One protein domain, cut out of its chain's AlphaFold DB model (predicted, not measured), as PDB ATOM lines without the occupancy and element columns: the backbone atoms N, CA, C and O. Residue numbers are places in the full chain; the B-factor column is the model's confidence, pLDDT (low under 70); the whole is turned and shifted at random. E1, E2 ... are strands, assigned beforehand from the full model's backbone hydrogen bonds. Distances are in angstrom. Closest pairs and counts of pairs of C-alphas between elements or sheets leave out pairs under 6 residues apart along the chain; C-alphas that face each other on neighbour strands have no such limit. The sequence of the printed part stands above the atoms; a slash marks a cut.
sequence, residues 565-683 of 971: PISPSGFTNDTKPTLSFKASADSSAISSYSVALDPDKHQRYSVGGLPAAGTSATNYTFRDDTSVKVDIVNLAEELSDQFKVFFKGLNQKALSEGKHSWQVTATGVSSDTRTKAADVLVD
ATOM      1  N   PRO A 565     248.995 232.685 200.908       72.00
ATOM      2  CA  PRO A 565     248.051 231.981 201.770       72.00
ATOM      3  C   PRO A 565     247.697 230.609 201.169       72.00
ATOM      4  O   PRO A 565     247.222 230.534 200.041       72.00
ATOM      5  N   ILE A 566     247.890 229.525 201.921       73.88
ATOM      6  CA  ILE A 566     247.595 228.144 201.489       73.88
ATOM      7  C   ILE A 566     246.239 227.679 202.029       73.88
ATOM      8  O   ILE A 566     245.461 227.044 201.322       73.88
ATOM      9  N   SER A 567     245.961 227.932 203.310       72.44
ATOM     10  CA  SER A 567     244.731 227.479 203.960       72.44
ATOM     11  C   SER A 567     244.304 228.433 205.075       72.44
ATOM     12  O   SER A 567     245.166 228.999 205.739       72.44
ATOM     13  N   PRO A 568     243.005 228.555 205.368       65.94
ATOM     14  CA  PRO A 568     241.898 227.872 204.708       65.94
ATOM     15  C   PRO A 568     241.613 228.482 203.338       65.94
ATOM     16  O   PRO A 568     241.806 229.679 203.141       65.94
ATOM     17  N   SER A 569     241.139 227.649 202.416       64.38
ATOM     18  CA  SER A 569     240.527 228.069 201.161       64.38
ATOM     19  C   SER A 569     239.126 227.458 201.090       64.38
ATOM     20  O   SER A 569     238.925 226.288 201.414       64.38
ATOM     21  N   GLY A 570     238.134 228.265 200.717       78.94
ATOM     22  CA  GLY A 570     236.755 227.805 200.533       78.94
ATOM     23  C   GLY A 570     235.940 227.631 201.823       78.94
ATOM     24  O   GLY A 570     236.113 228.366 202.798       78.94
ATOM     25  N   PHE A 571     234.981 226.700 201.772       85.31
ATOM     26  CA  PHE A 571     233.995 226.457 202.827       85.31
ATOM     27  C   PHE A 571     234.499 225.468 203.878       85.31
ATOM     28  O   PHE A 571     235.157 224.483 203.551       85.31
ATOM     29  N   THR A 572     234.164 225.710 205.144       86.19
ATOM     30  CA  THR A 572     234.501 224.821 206.261       86.19
ATOM     31  C   THR A 572     233.436 224.888 207.351       86.19
ATOM     32  O   THR A 572     232.846 225.943 207.567       86.19
ATOM     33  N   ASN A 573     233.231 223.792 208.082       85.19
ATOM     34  CA  ASN A 573     232.486 223.792 209.346       85.19
ATOM     35  C   ASN A 573     233.402 223.861 210.583       85.19
ATOM     36  O   ASN A 573     232.935 223.818 211.727       85.19
ATOM     37  N   ASP A 574     234.717 223.970 210.373       83.81
ATOM     38  CA  ASP A 574     235.683 224.115 211.451       83.81
ATOM     39  C   ASP A 574     235.635 225.537 212.022       83.81
ATOM     40  O   ASP A 574     236.047 226.514 211.401       83.81
ATOM     41  N   THR A 575     235.162 225.638 213.261       82.12
ATOM     42  CA  THR A 575     235.121 226.901 214.017       82.12
ATOM     43  C   THR A 575     236.492 227.331 214.558       82.12
ATOM     44  O   THR A 575     236.594 228.375 215.210       82.12
ATOM     45  N   LYS A 576     237.548 226.532 214.335       82.06
ATOM     46  CA  LYS A 576     238.938 226.789 214.750       82.06
ATOM     47  C   LYS A 576     239.947 226.378 213.664       82.06
ATOM     48  O   LYS A 576     240.829 225.556 213.933       82.06
ATOM     49  N   PRO A 577     239.862 226.976 212.467       84.50
ATOM     50  CA  PRO A 577     240.678 226.589 211.338       84.50
ATOM     51  C   PRO A 577     242.164 226.797 211.624       84.50
ATOM     52  O   PRO A 577     242.579 227.737 212.308       84.50
ATOM     53  N   THR A 578     242.973 225.922 211.038       87.81
ATOM     54  CA  THR A 578     244.423 226.112 210.971       87.81
ATOM     55  C   THR A 578     244.748 227.014 209.787       87.81
ATOM     56  O   THR A 578     244.443 226.670 208.641       87.81
ATOM     57  N   LEU A 579     245.373 228.157 210.062       89.19
ATOM     58  CA  LEU A 579     245.806 229.085 209.021       89.19
ATOM     59  C   LEU A 579     247.207 228.695 208.555       89.19
ATOM     60  O   LEU A 579     248.100 228.553 209.388       89.19
ATOM     61  N   SER A 580     247.413 228.522 207.253       89.50
ATOM     62  CA  SER A 580     248.700 228.122 206.689       89.50
ATOM     63  C   SER A 580     249.103 229.012 205.525       89.50
ATOM     64  O   SER A 580     248.281 229.266 204.651       89.50
ATOM     65  N   PHE A 581     250.366 229.434 205.471       88.31
ATOM     66  CA  PHE A 581     250.945 230.195 204.353       88.31
ATOM     67  C   PHE A 581     252.354 229.693 204.023       88.31
ATOM     68  O   PHE A 581     253.034 229.155 204.906       88.31
ATOM     69  N   LYS A 582     252.776 229.858 202.764       84.44
ATOM     70  CA  LYS A 582     254.170 229.641 202.351       84.44
ATOM     71  C   LYS A 582     254.993 230.884 202.700       84.44
ATOM     72  O   LYS A 582     254.549 232.011 202.477       84.44
ATOM     73  N   ALA A 583     256.171 230.672 203.271       77.75
ATOM     74  CA  ALA A 583     257.203 231.685 203.433       77.75
ATOM     75  C   ALA A 583     257.702 232.153 202.060       77.75
ATOM     76  O   ALA A 583     257.612 231.412 201.084       77.75
ATOM     77  N   SER A 584     258.284 233.351 201.998       73.56
ATOM     78  CA  SER A 584     259.119 233.748 200.860       73.56
ATOM     79  C   SER A 584     260.264 232.744 200.660       73.56
ATOM     80  O   SER A 584     260.860 232.299 201.644       73.56
ATOM     81  N   ALA A 585     260.591 232.430 199.403       66.06
ATOM     82  CA  ALA A 585     261.800 231.676 199.060       66.06
ATOM     83  C   ALA A 585     263.076 232.467 199.408       66.06
ATOM     84  O   ALA A 585     264.081 231.893 199.824       66.06
ATOM     85  N   ASP A 586     263.015 233.800 199.327       65.44
ATOM     86  CA  ASP A 586     264.072 234.677 199.818       65.44
ATOM     87  C   ASP A 586     263.769 235.131 201.252       65.44
ATOM     88  O   ASP A 586     263.069 236.117 201.505       65.44
ATOM     89  N   SER A 587     264.290 234.372 202.215       63.19
ATOM     90  CA  SER A 587     264.167 234.683 203.642       63.19
ATOM     91  C   SER A 587     265.109 235.795 204.118       63.19
ATOM     92  O   SER A 587     264.970 236.250 205.254       63.19
ATOM     93  N   SER A 588     266.051 236.250 203.284       67.50
ATOM     94  CA  SER A 588     267.033 237.276 203.653       67.50
ATOM     95  C   SER A 588     266.462 238.699 203.585       67.50
ATOM     96  O   SER A 588     266.865 239.561 204.367       67.50
ATOM     97  N   ALA A 589     265.459 238.920 202.730       67.50
ATOM     98  CA  ALA A 589     264.750 240.192 202.590       67.50
ATOM     99  C   ALA A 589     263.716 240.452 203.707       67.50
ATOM    100  O   ALA A 589     263.338 241.595 203.978       67.50
ATOM    101  N   ILE A 590     263.263 239.400 204.399       76.62
ATOM    102  CA  ILE A 590     262.201 239.475 205.410       76.62
ATOM    103  C   ILE A 590     262.796 239.433 206.821       76.62
ATOM    104  O   ILE A 590     263.612 238.581 207.148       76.62
ATOM    105  N   SER A 591     262.357 240.334 207.701       82.25
ATOM    106  CA  SER A 591     262.737 240.316 209.120       82.25
ATOM    107  C   SER A 591     261.774 239.489 209.972       82.25
ATOM    108  O   SER A 591     262.198 238.806 210.907       82.25
ATOM    109  N   SER A 592     260.470 239.540 209.679       86.06
ATOM    110  CA  SER A 592     259.458 238.745 210.382       86.06
ATOM    111  C   SER A 592     258.117 238.693 209.649       86.06
ATOM    112  O   SER A 592     257.833 239.537 208.805       86.06
ATOM    113  N   TYR A 593     257.255 237.750 210.033       89.25
ATOM    114  CA  TYR A 593     255.839 237.743 209.657       89.25
ATOM    115  C   TYR A 593     254.928 238.009 210.858       89.25
ATOM    116  O   TYR A 593     255.271 237.788 212.029       89.25
ATOM    117  N   SER A 594     253.711 238.434 210.553       89.38
ATOM    118  CA  SER A 594     252.578 238.446 211.463       89.38
ATOM    119  C   SER A 594     251.334 237.911 210.768       89.38
ATOM    120  O   SER A 594     251.195 238.013 209.553       89.38
ATOM    121  N   VAL A 595     250.445 237.303 211.543       90.62
ATOM    122  CA  VAL A 595     249.179 236.748 211.073       90.62
ATOM    123  C   VAL A 595     248.064 237.288 211.947       90.62
ATOM    124  O   VAL A 595     248.188 237.284 213.174       90.62
ATOM    125  N   ALA A 596     246.980 237.734 211.327       88.56
ATOM    126  CA  ALA A 596     245.772 238.195 211.991       88.56
ATOM    127  C   ALA A 596     244.543 237.486 211.413       88.56
ATOM    128  O   ALA A 596     244.462 237.253 210.213       88.56
ATOM    129  N   LEU A 597     243.584 237.160 212.270       88.44
ATOM    130  CA  LEU A 597     242.256 236.685 211.894       88.44
ATOM    131  C   LEU A 597     241.244 237.771 212.257       88.44
ATOM    132  O   LEU A 597     241.243 238.253 213.392       88.44
ATOM    133  N   ASP A 598     240.438 238.156 211.271       87.38
ATOM    134  CA  ASP A 598     239.483 239.262 211.291       87.38
ATOM    135  C   ASP A 598     240.088 240.587 211.800       87.38
ATOM    136  O   ASP A 598     239.606 241.165 212.779       87.38
ATOM    137  N   PRO A 599     241.157 241.097 211.152       83.69
ATOM    138  CA  PRO A 599     241.911 242.265 211.623       83.69
ATOM    139  C   PRO A 599     241.059 243.536 211.784       83.69
ATOM    140  O   PRO A 599     241.351 244.355 212.659       83.69
ATOM    141  N   ASP A 600     239.988 243.667 210.996       80.75
ATOM    142  CA  ASP A 600     239.053 244.801 211.019       80.75
ATOM    143  C   ASP A 600     237.932 244.670 212.069       80.75
ATOM    144  O   ASP A 600     237.077 245.553 212.190       80.75
ATOM    145  N   LYS A 601     237.896 243.569 212.825       83.00
ATOM    146  CA  LYS A 601     236.884 243.296 213.857       83.00
ATOM    147  C   LYS A 601     237.466 243.515 215.257       83.00
ATOM    148  O   LYS A 601     238.681 243.576 215.460       83.00
ATOM    149  N   HIS A 602     236.610 243.665 216.268       70.88
ATOM    150  CA  HIS A 602     237.076 243.946 217.636       70.88
ATOM    151  C   HIS A 602     237.754 242.738 218.300       70.88
ATOM    152  O   HIS A 602     238.621 242.922 219.160       70.88
ATOM    153  N   GLN A 603     237.415 241.508 217.899       62.38
ATOM    154  CA  GLN A 603     238.125 240.301 218.332       62.38
ATOM    155  C   GLN A 603     239.398 240.080 217.513       62.38
ATOM    156  O   GLN A 603     239.424 239.308 216.564       62.38
ATOM    157  N   ARG A 604     240.482 240.746 217.914       63.69
ATOM    158  CA  ARG A 604     241.789 240.577 217.272       63.69
ATOM    159  C   ARG A 604     242.482 239.314 217.775       63.69
ATOM    160  O   ARG A 604     243.075 239.318 218.856       63.69
ATOM    161  N   TYR A 605     242.450 238.253 216.974       80.44
ATOM    162  CA  TYR A 605     243.386 237.140 217.121       80.44
ATOM    163  C   TYR A 605     244.563 237.411 216.198       80.44
ATOM    164  O   TYR A 605     244.452 237.286 214.983       80.44
ATOM    165  N   SER A 606     245.689 237.831 216.766       85.38
ATOM    166  CA  SER A 606     246.894 238.073 215.986       85.38
ATOM    167  C   SER A 606     248.133 237.536 216.676       85.38
ATOM    168  O   SER A 606     248.213 237.418 217.902       85.38
ATOM    169  N   VAL A 607     249.111 237.177 215.857       88.69
ATOM    170  CA  VAL A 607     250.428 236.736 216.285       88.69
ATOM    171  C   VAL A 607     251.460 237.432 215.410       88.69
ATOM    172  O   VAL A 607     251.368 237.399 214.192       88.69
ATOM    173  N   GLY A 608     252.433 238.099 216.029       87.62
ATOM    174  CA  GLY A 608     253.523 238.779 215.326       87.62
ATOM    175  C   GLY A 608     254.900 238.252 215.716       87.62
ATOM    176  O   GLY A 608     255.040 237.510 216.701       87.62
ATOM    177  N   GLY A 609     255.911 238.660 214.950       86.94
ATOM    178  CA  GLY A 609     257.304 238.274 215.169       86.94
ATOM    179  C   GLY A 609     257.555 236.796 214.878       86.94
ATOM    180  O   GLY A 609     258.280 236.142 215.627       86.94
ATOM    181  N   LEU A 610     256.879 236.244 213.870       88.69
ATOM    182  CA  LEU A 610     257.219 234.937 213.310       88.69
ATOM    183  C   LEU A 610     258.522 235.088 212.504       88.69
ATOM    184  O   LEU A 610     258.696 236.131 211.875       88.69
ATOM    185  N   PRO A 611     259.446 234.118 212.539       86.31
ATOM    186  CA  PRO A 611     260.739 234.248 211.874       86.31
ATOM    187  C   PRO A 611     260.578 234.244 210.351       86.31
ATOM    188  O   PRO A 611     259.577 233.752 209.841       86.31
ATOM    189  N   ALA A 612     261.575 234.764 209.635       79.50
ATOM    190  CA  ALA A 612     261.593 234.767 208.173       79.50
ATOM    191  C   ALA A 612     261.746 233.362 207.558       79.50
ATOM    192  O   ALA A 612     261.244 233.122 206.465       79.50
ATOM    193  N   ALA A 613     262.395 232.447 208.288       78.56
ATOM    194  CA  ALA A 613     262.616 231.053 207.910       78.56
ATOM    195  C   ALA A 613     262.729 230.128 209.135       78.56
ATOM    196  O   ALA A 613     262.845 230.570 210.289       78.56
ATOM    197  N   GLY A 614     262.712 228.829 208.857       70.56
ATOM    198  CA  GLY A 614     262.976 227.734 209.765       70.56
ATOM    199  C   GLY A 614     264.429 227.706 210.250       70.56
ATOM    200  O   GLY A 614     265.365 227.948 209.498       70.56
ATOM    201  N   THR A 615     264.652 227.368 211.520       63.16
ATOM    202  CA  THR A 615     265.998 227.273 212.119       63.16
ATOM    203  C   THR A 615     266.623 225.873 212.033       63.16
ATOM    204  O   THR A 615     267.705 225.651 212.575       63.16
ATOM    205  N   SER A 616     265.953 224.909 211.390       62.16
ATOM    206  CA  SER A 616     266.392 223.512 211.265       62.16
ATOM    207  C   SER A 616     265.873 222.878 209.971       62.16
ATOM    208  O   SER A 616     264.792 223.221 209.496       62.16
ATOM    209  N   ALA A 617     266.587 221.872 209.461       64.19
ATOM    210  CA  ALA A 617     266.199 221.052 208.304       64.19
ATOM    211  C   ALA A 617     265.004 220.102 208.573       64.19
ATOM    212  O   ALA A 617     264.753 219.168 207.820       64.19
ATOM    213  N   THR A 618     264.288 220.279 209.688       73.69
ATOM    214  CA  THR A 618     263.196 219.406 210.140       73.69
ATOM    215  C   THR A 618     262.064 220.235 210.730       73.69
ATOM    216  O   THR A 618     262.337 221.207 211.432       73.69
ATOM    217  N   ASN A 619     260.815 219.794 210.550       81.75
ATOM    218  CA  ASN A 619     259.624 220.436 211.119       81.75
ATOM    219  C   ASN A 619     259.756 220.682 212.632       81.75
ATOM    220  O   ASN A 619     260.166 219.785 213.375       81.75
ATOM    221  N   TYR A 620     259.357 221.865 213.106       85.81
ATOM    222  CA  TYR A 620     259.414 222.218 214.528       85.81
ATOM    223  C   TYR A 620     258.330 223.229 214.933       85.81
ATOM    224  O   TYR A 620     257.722 223.893 214.097       85.81
ATOM    225  N   THR A 621     258.086 223.361 216.238       89.56
ATOM    226  CA  THR A 621     257.145 224.343 216.799       89.56
ATOM    227  C   THR A 621     257.896 225.607 217.215       89.56
ATOM    228  O   THR A 621     258.742 225.556 218.108       89.56
ATOM    229  N   PHE A 622     257.588 226.743 216.588       88.44
ATOM    230  CA  PHE A 622     258.205 228.039 216.898       88.44
ATOM    231  C   PHE A 622     257.624 228.674 218.164       88.44
ATOM    232  O   PHE A 622     258.353 229.218 218.996       88.44
ATOM    233  N   ARG A 623     256.298 228.615 218.314       90.06
ATOM    234  CA  ARG A 623     255.571 229.204 219.442       90.06
ATOM    235  C   ARG A 623     254.464 228.254 219.869       90.06
ATOM    236  O   ARG A 623     253.756 227.735 219.019       90.06
ATOM    237  N   ASP A 624     254.311 228.030 221.165       92.19
ATOM    238  CA  ASP A 624     253.180 227.305 221.746       92.19
ATOM    239  C   ASP A 624     252.906 227.900 223.131       92.19
ATOM    240  O   ASP A 624     253.614 227.619 224.099       92.19
ATOM    241  N   ASP A 625     251.920 228.789 223.199       86.31
ATOM    242  CA  ASP A 625     251.484 229.435 224.431       86.31
ATOM    243  C   ASP A 625     249.973 229.233 224.655       86.31
ATOM    244  O   ASP A 625     249.329 228.360 224.063       86.31
ATOM    245  N   THR A 626     249.391 229.991 225.584       83.31
ATOM    246  CA  THR A 626     247.971 229.872 225.928       83.31
ATOM    247  C   THR A 626     247.030 230.425 224.854       83.31
ATOM    248  O   THR A 626     245.851 230.066 224.868       83.31
ATOM    249  N   SER A 627     247.505 231.275 223.938       81.94
ATOM    250  CA  SER A 627     246.695 231.933 222.906       81.94
ATOM    251  C   SER A 627     246.983 231.437 221.488       81.94
ATOM    252  O   SER A 627     246.057 231.435 220.676       81.94
ATOM    253  N   VAL A 628     248.198 230.972 221.183       90.00
ATOM    254  CA  VAL A 628     248.603 230.540 219.838       90.00
ATOM    255  C   VAL A 628     249.597 229.373 219.861       90.00
ATOM    256  O   VAL A 628     250.437 229.250 220.752       90.00
ATOM    257  N   LYS A 629     249.531 228.514 218.844       92.25
ATOM    258  CA  LYS A 629     250.616 227.607 218.454       92.25
ATOM    259  C   LYS A 629     250.999 227.868 217.003       92.25
ATOM    260  O   LYS A 629     250.122 228.092 216.180       92.25
ATOM    261  N   VAL A 630     252.290 227.855 216.701       91.81
ATOM    262  CA  VAL A 630     252.837 228.042 215.359       91.81
ATOM    263  C   VAL A 630     253.829 226.925 215.078       91.81
ATOM    264  O   VAL A 630     254.867 226.843 215.738       91.81
ATOM    265  N   ASP A 631     253.501 226.086 214.102       91.12
ATOM    266  CA  ASP A 631     254.371 225.032 213.589       91.12
ATOM    267  C   ASP A 631     254.980 225.475 212.251       91.12
ATOM    268  O   ASP A 631     254.293 226.078 211.427       91.12
ATOM    269  N   ILE A 632     256.261 225.181 212.042       88.94
ATOM    270  CA  ILE A 632     256.992 225.431 210.798       88.94
ATOM    271  C   ILE A 632     257.303 224.074 210.172       88.94
ATOM    272  O   ILE A 632     257.865 223.190 210.828       88.94
ATOM    273  N   VAL A 633     256.878 223.898 208.925       85.94
ATOM    274  CA  VAL A 633     257.040 222.680 208.132       85.94
ATOM    275  C   VAL A 633     257.996 222.991 206.990       85.94
ATOM    276  O   VAL A 633     257.678 223.818 206.143       85.94
ATOM    277  N   ASN A 634     259.154 222.338 206.978       76.75
ATOM    278  CA  ASN A 634     260.188 222.584 205.979       76.75
ATOM    279  C   ASN A 634     259.930 221.683 204.757       76.75
ATOM    280  O   ASN A 634     259.802 220.462 204.913       76.75
ATOM    281  N   LEU A 635     259.785 222.272 203.568       68.06
ATOM    282  CA  LEU A 635     259.503 221.552 202.323       68.06
ATOM    283  C   LEU A 635     260.799 221.444 201.514       68.06
ATOM    284  O   LEU A 635     261.239 222.405 200.895       68.06
ATOM    285  N   ALA A 636     261.408 220.256 201.521       57.16
ATOM    286  CA  ALA A 636     262.734 220.019 200.943       57.16
ATOM    287  C   ALA A 636     262.840 220.251 199.418       57.16
ATOM    288  O   ALA A 636     263.954 220.310 198.910       57.16
ATOM    289  N   GLU A 637     261.720 220.378 198.698       54.66
ATOM    290  CA  GLU A 637     261.684 220.450 197.227       54.66
ATOM    291  C   GLU A 637     261.374 221.855 196.665       54.66
ATOM    292  O   GLU A 637     261.559 222.067 195.476       54.66
ATOM    293  N   GLU A 638     260.955 222.835 197.485       53.84
ATOM    294  CA  GLU A 638     260.392 224.115 196.984       53.84
ATOM    295  C   GLU A 638     261.027 225.395 197.568       53.84
ATOM    296  O   GLU A 638     260.417 226.466 197.550       53.84
ATOM    297  N   LEU A 639     262.246 225.306 198.116       56.81
ATOM    298  CA  LEU A 639     263.034 226.445 198.634       56.81
ATOM    299  C   LEU A 639     262.326 227.340 199.687       56.81
ATOM    300  O   LEU A 639     262.840 228.404 200.019       56.81
ATOM    301  N   SER A 640     261.176 226.938 200.242       67.19
ATOM    302  CA  SER A 640     260.384 227.755 201.174       67.19
ATOM    303  C   SER A 640     259.698 226.931 202.272       67.19
ATOM    304  O   SER A 640     259.285 225.786 202.077       67.19
ATOM    305  N   ASP A 641     259.564 227.531 203.458       78.88
ATOM    306  CA  ASP A 641     258.890 226.924 204.608       78.88
ATOM    307  C   ASP A 641     257.367 227.131 204.567       78.88
ATOM    308  O   ASP A 641     256.872 228.167 204.135       78.88
ATOM    309  N   GLN A 642     256.593 226.195 205.116       87.94
ATOM    310  CA  GLN A 642     255.169 226.382 205.398       87.94
ATOM    311  C   GLN A 642     254.950 226.698 206.884       87.94
ATOM    312  O   GLN A 642     255.263 225.892 207.763       87.94
ATOM    313  N   PHE A 643     254.307 227.826 207.174       88.88
ATOM    314  CA  PHE A 643     253.851 228.174 208.520       88.88
ATOM    315  C   PHE A 643     252.428 227.669 208.746       88.88
ATOM    316  O   PHE A 643     251.569 227.880 207.897       88.88
ATOM    317  N   LYS A 644     252.159 227.051 209.903       91.25
ATOM    318  CA  LYS A 644     250.822 226.640 210.365       91.25
ATOM    319  C   LYS A 644     250.507 227.305 211.698       91.25
ATOM    320  O   LYS A 644     251.180 227.050 212.696       91.25
ATOM    321  N   VAL A 645     249.481 228.146 211.726       91.31
ATOM    322  CA  VAL A 645     249.084 228.978 212.866       91.31
ATOM    323  C   VAL A 645     247.752 228.493 213.436       91.31
ATOM    324  O   VAL A 645     246.739 228.413 212.742       91.31
ATOM    325  N   PHE A 646     247.759 228.204 214.737       89.81
ATOM    326  CA  PHE A 646     246.629 227.700 215.512       89.81
ATOM    327  C   PHE A 646     246.286 228.681 216.636       89.81
ATOM    328  O   PHE A 646     247.058 228.826 217.584       89.81
ATOM    329  N   PHE A 647     245.111 229.308 216.609       86.62
ATOM    330  CA  PHE A 647     244.662 230.177 217.704       86.62
ATOM    331  C   PHE A 647     243.923 229.367 218.786       86.62
ATOM    332  O   PHE A 647     242.778 228.950 218.621       86.62
ATOM    333  N   LYS A 648     244.575 229.139 219.934       80.12
ATOM    334  CA  LYS A 648     244.073 228.290 221.038       80.12
ATOM    335  C   LYS A 648     242.976 228.949 221.880       80.12
ATOM    336  O   LYS A 648     242.174 228.247 222.495       80.12
ATOM    337  N   GLY A 649     242.921 230.281 221.883       67.44
ATOM    338  CA  GLY A 649     241.926 231.076 222.612       67.44
ATOM    339  C   GLY A 649     240.530 231.123 221.975       67.44
ATOM    340  O   GLY A 649     239.604 231.630 222.606       67.44
ATOM    341  N   LEU A 650     240.356 230.582 220.762       72.88
ATOM    342  CA  LEU A 650     239.054 230.485 220.099       72.88
ATOM    343  C   LEU A 650     238.138 229.549 220.911       72.88
ATOM    344  O   LEU A 650     238.447 228.371 221.103       72.88
ATOM    345  N   ASN A 651     237.016 230.048 221.436       64.75
ATOM    346  CA  ASN A 651     236.002 229.214 222.099       64.75
ATOM    347  C   ASN A 651     235.021 228.604 221.065       64.75
ATOM    348  O   ASN A 651     235.107 228.909 219.883       64.75
ATOM    349  N   GLN A 652     234.093 227.731 221.490       55.72
ATOM    350  CA  GLN A 652     233.155 227.001 220.602       55.72
ATOM    351  C   GLN A 652     232.175 227.889 219.790       55.72
ATOM    352  O   GLN A 652     231.310 227.351 219.107       55.72
ATOM    353  N   LYS A 653     232.261 229.224 219.879       57.78
ATOM    354  CA  LYS A 653     231.444 230.184 219.112       57.78
ATOM    355  C   LYS A 653     232.265 231.339 218.513       57.78
ATOM    356  O   LYS A 653     231.683 232.360 218.163       57.78
ATOM    357  N   ALA A 654     233.597 231.233 218.500       65.94
ATOM    358  CA  ALA A 654     234.472 232.358 218.165       65.94
ATOM    359  C   ALA A 654     234.487 232.677 216.664       65.94
ATOM    360  O   ALA A 654     234.360 233.843 216.310       65.94
ATOM    361  N   LEU A 655     234.554 231.656 215.801       80.75
ATOM    362  CA  LEU A 655     234.124 231.800 214.414       80.75
ATOM    363  C   LEU A 655     232.687 231.329 214.320       80.75
ATOM    364  O   LEU A 655     232.322 230.255 214.803       80.75
ATOM    365  N   SER A 656     231.865 232.207 213.782       83.88
ATOM    366  CA  SER A 656     230.433 232.003 213.670       83.88
ATOM    367  C   SER A 656     230.099 231.961 212.194       83.88
ATOM    368  O   SER A 656     230.910 232.336 211.365       83.88
ATOM    369  N   GLU A 657     228.930 231.450 211.859       88.44
ATOM    370  CA  GLU A 657     228.556 231.289 210.464       88.44
ATOM    371  C   GLU A 657     228.678 232.602 209.677       88.44
ATOM    372  O   GLU A 657     228.087 233.614 210.061       88.44
ATOM    373  N   GLY A 658     229.473 232.586 208.611       89.19
ATOM    374  CA  GLY A 658     229.762 233.766 207.813       89.19
ATOM    375  C   GLY A 658     231.169 233.803 207.223       89.19
ATOM    376  O   GLY A 658     231.984 232.890 207.376       89.19
ATOM    377  N   LYS A 659     231.443 234.894 206.508       89.88
ATOM    378  CA  LYS A 659     232.750 235.177 205.910       89.88
ATOM    379  C   LYS A 659     233.711 235.742 206.956       89.88
ATOM    380  O   LYS A 659     233.476 236.829 207.484       89.88
ATOM    381  N   HIS A 660     234.811 235.038 207.183       88.12
ATOM    382  CA  HIS A 660     235.942 235.478 207.996       88.12
ATOM    383  C   HIS A 660     237.148 235.752 207.098       88.12
ATOM    384  O   HIS A 660     237.328 235.063 206.096       88.12
ATOM    385  N   SER A 661     237.978 236.735 207.436       87.06
ATOM    386  CA  SER A 661     239.158 237.078 206.634       87.06
ATOM    387  C   SER A 661     240.410 236.979 207.481       87.06
ATOM    388  O   SER A 661     240.464 237.507 208.592       87.06
ATOM    389  N   TRP A 662     241.430 236.297 206.975       88.56
ATOM    390  CA  TRP A 662     242.721 236.232 207.638       88.56
ATOM    391  C   TRP A 662     243.795 236.874 206.778       88.56
ATOM    392  O   TRP A 662     243.792 236.780 205.555       88.56
ATOM    393  N   GLN A 663     244.704 237.556 207.455       87.94
ATOM    394  CA  GLN A 663     245.718 238.409 206.878       87.94
ATOM    395  C   GLN A 663     247.084 237.914 207.329       87.94
ATOM    396  O   GLN A 663     247.307 237.679 208.517       87.94
ATOM    397  N   VAL A 664     248.009 237.808 206.386       88.00
ATOM    398  CA  VAL A 664     249.433 237.662 206.666       88.00
ATOM    399  C   VAL A 664     250.105 238.969 206.283       88.00
ATOM    400  O   VAL A 664     249.844 239.521 205.215       88.00
ATOM    401  N   THR A 665     250.957 239.470 207.169       86.19
ATOM    402  CA  THR A 665     251.771 240.658 206.940       86.19
ATOM    403  C   THR A 665     253.236 240.293 207.118       86.19
ATOM    404  O   THR A 665     253.642 239.902 208.212       86.19
ATOM    405  N   ALA A 666     254.021 240.422 206.053       85.12
ATOM    406  CA  ALA A 666     255.472 240.311 206.090       85.12
ATOM    407  C   ALA A 666     256.083 241.683 206.378       85.12
ATOM    408  O   ALA A 666     255.626 242.685 205.829       85.12
ATOM    409  N   THR A 667     257.113 241.717 207.213       82.25
ATOM    410  CA  THR A 667     257.905 242.910 207.514       82.25
ATOM    411  C   THR A 667     259.313 242.698 206.975       82.25
ATOM    412  O   THR A 667     259.976 241.739 207.375       82.25
ATOM    413  N   GLY A 668     259.776 243.575 206.090       74.50
ATOM    414  CA  GLY A 668     261.117 243.555 205.510       74.50
ATOM    415  C   GLY A 668     262.212 243.907 206.521       74.50
ATOM    416  O   GLY A 668     261.939 244.377 207.632       74.50
ATOM    417  N   VAL A 669     263.473 243.686 206.149       70.12
ATOM    418  CA  VAL A 669     264.650 244.126 206.933       70.12
ATOM    419  C   VAL A 669     264.795 245.652 206.990       70.12
ATOM    420  O   VAL A 669     265.328 246.181 207.964       70.12
ATOM    421  N   SER A 670     264.244 246.363 206.003       69.50
ATOM    422  CA  SER A 670     264.098 247.825 205.948       69.50
ATOM    423  C   SER A 670     262.950 248.368 206.811       69.50
ATOM    424  O   SER A 670     262.831 249.578 206.976       69.50
ATOM    425  N   SER A 671     262.160 247.495 207.450       69.81
ATOM    426  CA  SER A 671     260.924 247.805 208.199       69.81
ATOM    427  C   SER A 671     259.674 248.100 207.357       69.81
ATOM    428  O   SER A 671     258.639 248.448 207.929       69.81
ATOM    429  N   ASP A 672     259.728 247.906 206.040       68.06
ATOM    430  CA  ASP A 672     258.557 248.014 205.160       68.06
ATOM    431  C   ASP A 672     257.624 246.809 205.356       68.06
ATOM    432  O   ASP A 672     258.074 245.729 205.740       68.06
ATOM    433  N   THR A 673     256.313 246.960 205.134       73.69
ATOM    434  CA  THR A 673     255.347 245.866 205.357       73.69
ATOM    435  C   THR A 673     254.511 245.555 204.129       73.69
ATOM    436  O   THR A 673     253.931 246.463 203.533       73.69
ATOM    437  N   ARG A 674     254.340 244.267 203.825       73.94
ATOM    438  CA  ARG A 674     253.473 243.758 202.752       73.94
ATOM    439  C   ARG A 674     252.379 242.874 203.328       73.94
ATOM    440  O   ARG A 674     252.626 242.141 204.277       73.94
ATOM    441  N   THR A 675     251.175 242.926 202.763       81.69
ATOM    442  CA  THR A 675     249.988 242.226 203.276       81.69
ATOM    443  C   THR A 675     249.303 241.404 202.182       81.69
ATOM    444  O   THR A 675     249.043 241.926 201.103       81.69
ATOM    445  N   LYS A 676     248.903 240.166 202.498       84.62
ATOM    446  CA  LYS A 676     247.959 239.363 201.705       84.62
ATOM    447  C   LYS A 676     246.852 238.852 202.619       84.62
ATOM    448  O   LYS A 676     247.121 238.482 203.760       84.62
ATOM    449  N   ALA A 677     245.623 238.829 202.116       84.38
ATOM    450  CA  ALA A 677     244.472 238.293 202.825       84.38
ATOM    451  C   ALA A 677     243.845 237.132 202.049       84.38
ATOM    452  O   ALA A 677     243.924 237.084 200.820       84.38
ATOM    453  N   ALA A 678     243.223 236.214 202.777       87.12
ATOM    454  CA  ALA A 678     242.402 235.144 202.237       87.12
ATOM    455  C   ALA A 678     241.149 234.962 203.100       87.12
ATOM    456  O   ALA A 678     241.134 235.287 204.290       87.12
ATOM    457  N   ASP A 679     240.090 234.444 202.486       87.75
ATOM    458  CA  ASP A 679     238.790 234.301 203.131       87.75
ATOM    459  C   ASP A 679     238.533 232.856 203.571       87.75
ATOM    460  O   ASP A 679     238.815 231.899 202.850       87.75
ATOM    461  N   VAL A 680     237.947 232.715 204.757       88.44
ATOM    462  CA  VAL A 680     237.452 231.467 205.338       88.44
ATOM    463  C   VAL A 680     235.934 231.562 205.401       88.44
ATOM    464  O   VAL A 680     235.386 232.385 206.138       88.44
ATOM    465  N   LEU A 681     235.238 230.739 204.619       90.81
ATOM    466  CA  LEU A 681     233.778 230.737 204.590       90.81
ATOM    467  C   LEU A 681     233.276 229.695 205.591       90.81
ATOM    468  O   LEU A 681     233.236 228.503 205.290       90.81
ATOM    469  N   VAL A 682     232.942 230.133 206.806       90.19
ATOM    470  CA  VAL A 682     232.464 229.230 207.858       90.19
ATOM    471  C   VAL A 682     230.980 228.978 207.643       90.19
ATOM    472  O   VAL A 682     230.155 229.840 207.940       90.19
ATOM    473  N   ASP A 683     230.651 227.799 207.133       91.00
ATOM    474  CA  ASP A 683     229.279 227.342 206.949       91.00
ATOM    475  C   ASP A 683     228.962 226.264 207.985       91.00
ATOM    476  O   ASP A 683     229.634 225.234 208.056       91.00
TER     477      ASP A 683
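Overview. This is residues 565 to 683 of the 971 residues of an uncharacterized protein of Candidatus Beckwithbacteria bacterium GW2011_GWB1_47_15 (UniProt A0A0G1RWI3). What shape do these atoms make? They make a sandwich of two antiparallel sheets, E1-E2-E7-E6-E5 and E4-E3-E8-E9, face to face with their strands crossed at 49 degrees and their best planes 31 degrees apart. The hairpin of the long strands E8 and E9 runs along the longest axis. What is it built of? The printed part has 119 residues with nine named strands, E1 to E9 in order along the chain, and no named helix; its class is all strand. How large is it? It is compact, with a radius of gyration of the C-alphas of 14.1 A and spans of 39 by 29 by 27 A.

Arrangement. How is the larger sheet joined? Side by side run E1, residues 565 to 567, E2, residues 579 to 582, E7, residues 641 to 647, E6, residues 628 to 634, and E5, residues 620 to 624, with E1 and E5 as edge strands. Within hydrogen-bond range are N 566 and O 580 of E1 and E2, 2.8 A, N 645 and O 579 of E7 and E2, 2.7 A, N 631 and O 644 of E6 and E7, 2.9 A, and N 630 and O 623 of E6 and E5, 2.7 A. E5, E6 and E7 form a meander, each strand the antiparallel neighbour of the one before. How is the other sheet joined? Its order is E4, residues 605 to 610, E3, residues 590 to 597, E8, residues 658 to 668, and E9, residues 673 to 682; it is twisted, with C-alphas up to 4.5 A off its best plane. Within hydrogen-bond range are N 607 and O 595 of E4 and E3, 2.8 A, N 594 and O 665 of E3 and E8, 2.8 A, and N 660 and O 680 of E8 and E9, 2.9 A. Where do the sheets come close? The closest C-alphas of E1 and E9 are those of Pro 565 and Ala 678, 6.5 A apart, and those of E4 and E7 are of Tyr 605 and Phe 647, 7.1 A apart. E5 and E9 are apart.

Along the chain. Where does the first strand begin and the last one end? E1 begins at C-alpha 565, (248.051, 231.981, 201.770), and E9 ends at C-alpha 682, (232.464, 229.230, 207.858). Which strands are long? From first to last C-alpha E8 measures 32.9 A, E9 28.4 A, E3 21.2 A, E6 19.7 A and E7 19.6 A.

Size, cuts and confidence. How far does it reach? The two C-alphas farthest apart, of Ser 670 and Asp 683, are 40.4 A apart. Is the printed part whole, and which link is long? It has no cut, and the link E1 to E2, 11 residues, is long. Where is confidence low? The mean pLDDT of the printed part is 79.8, and 26 residues are under 70, among them residues 635 to 640.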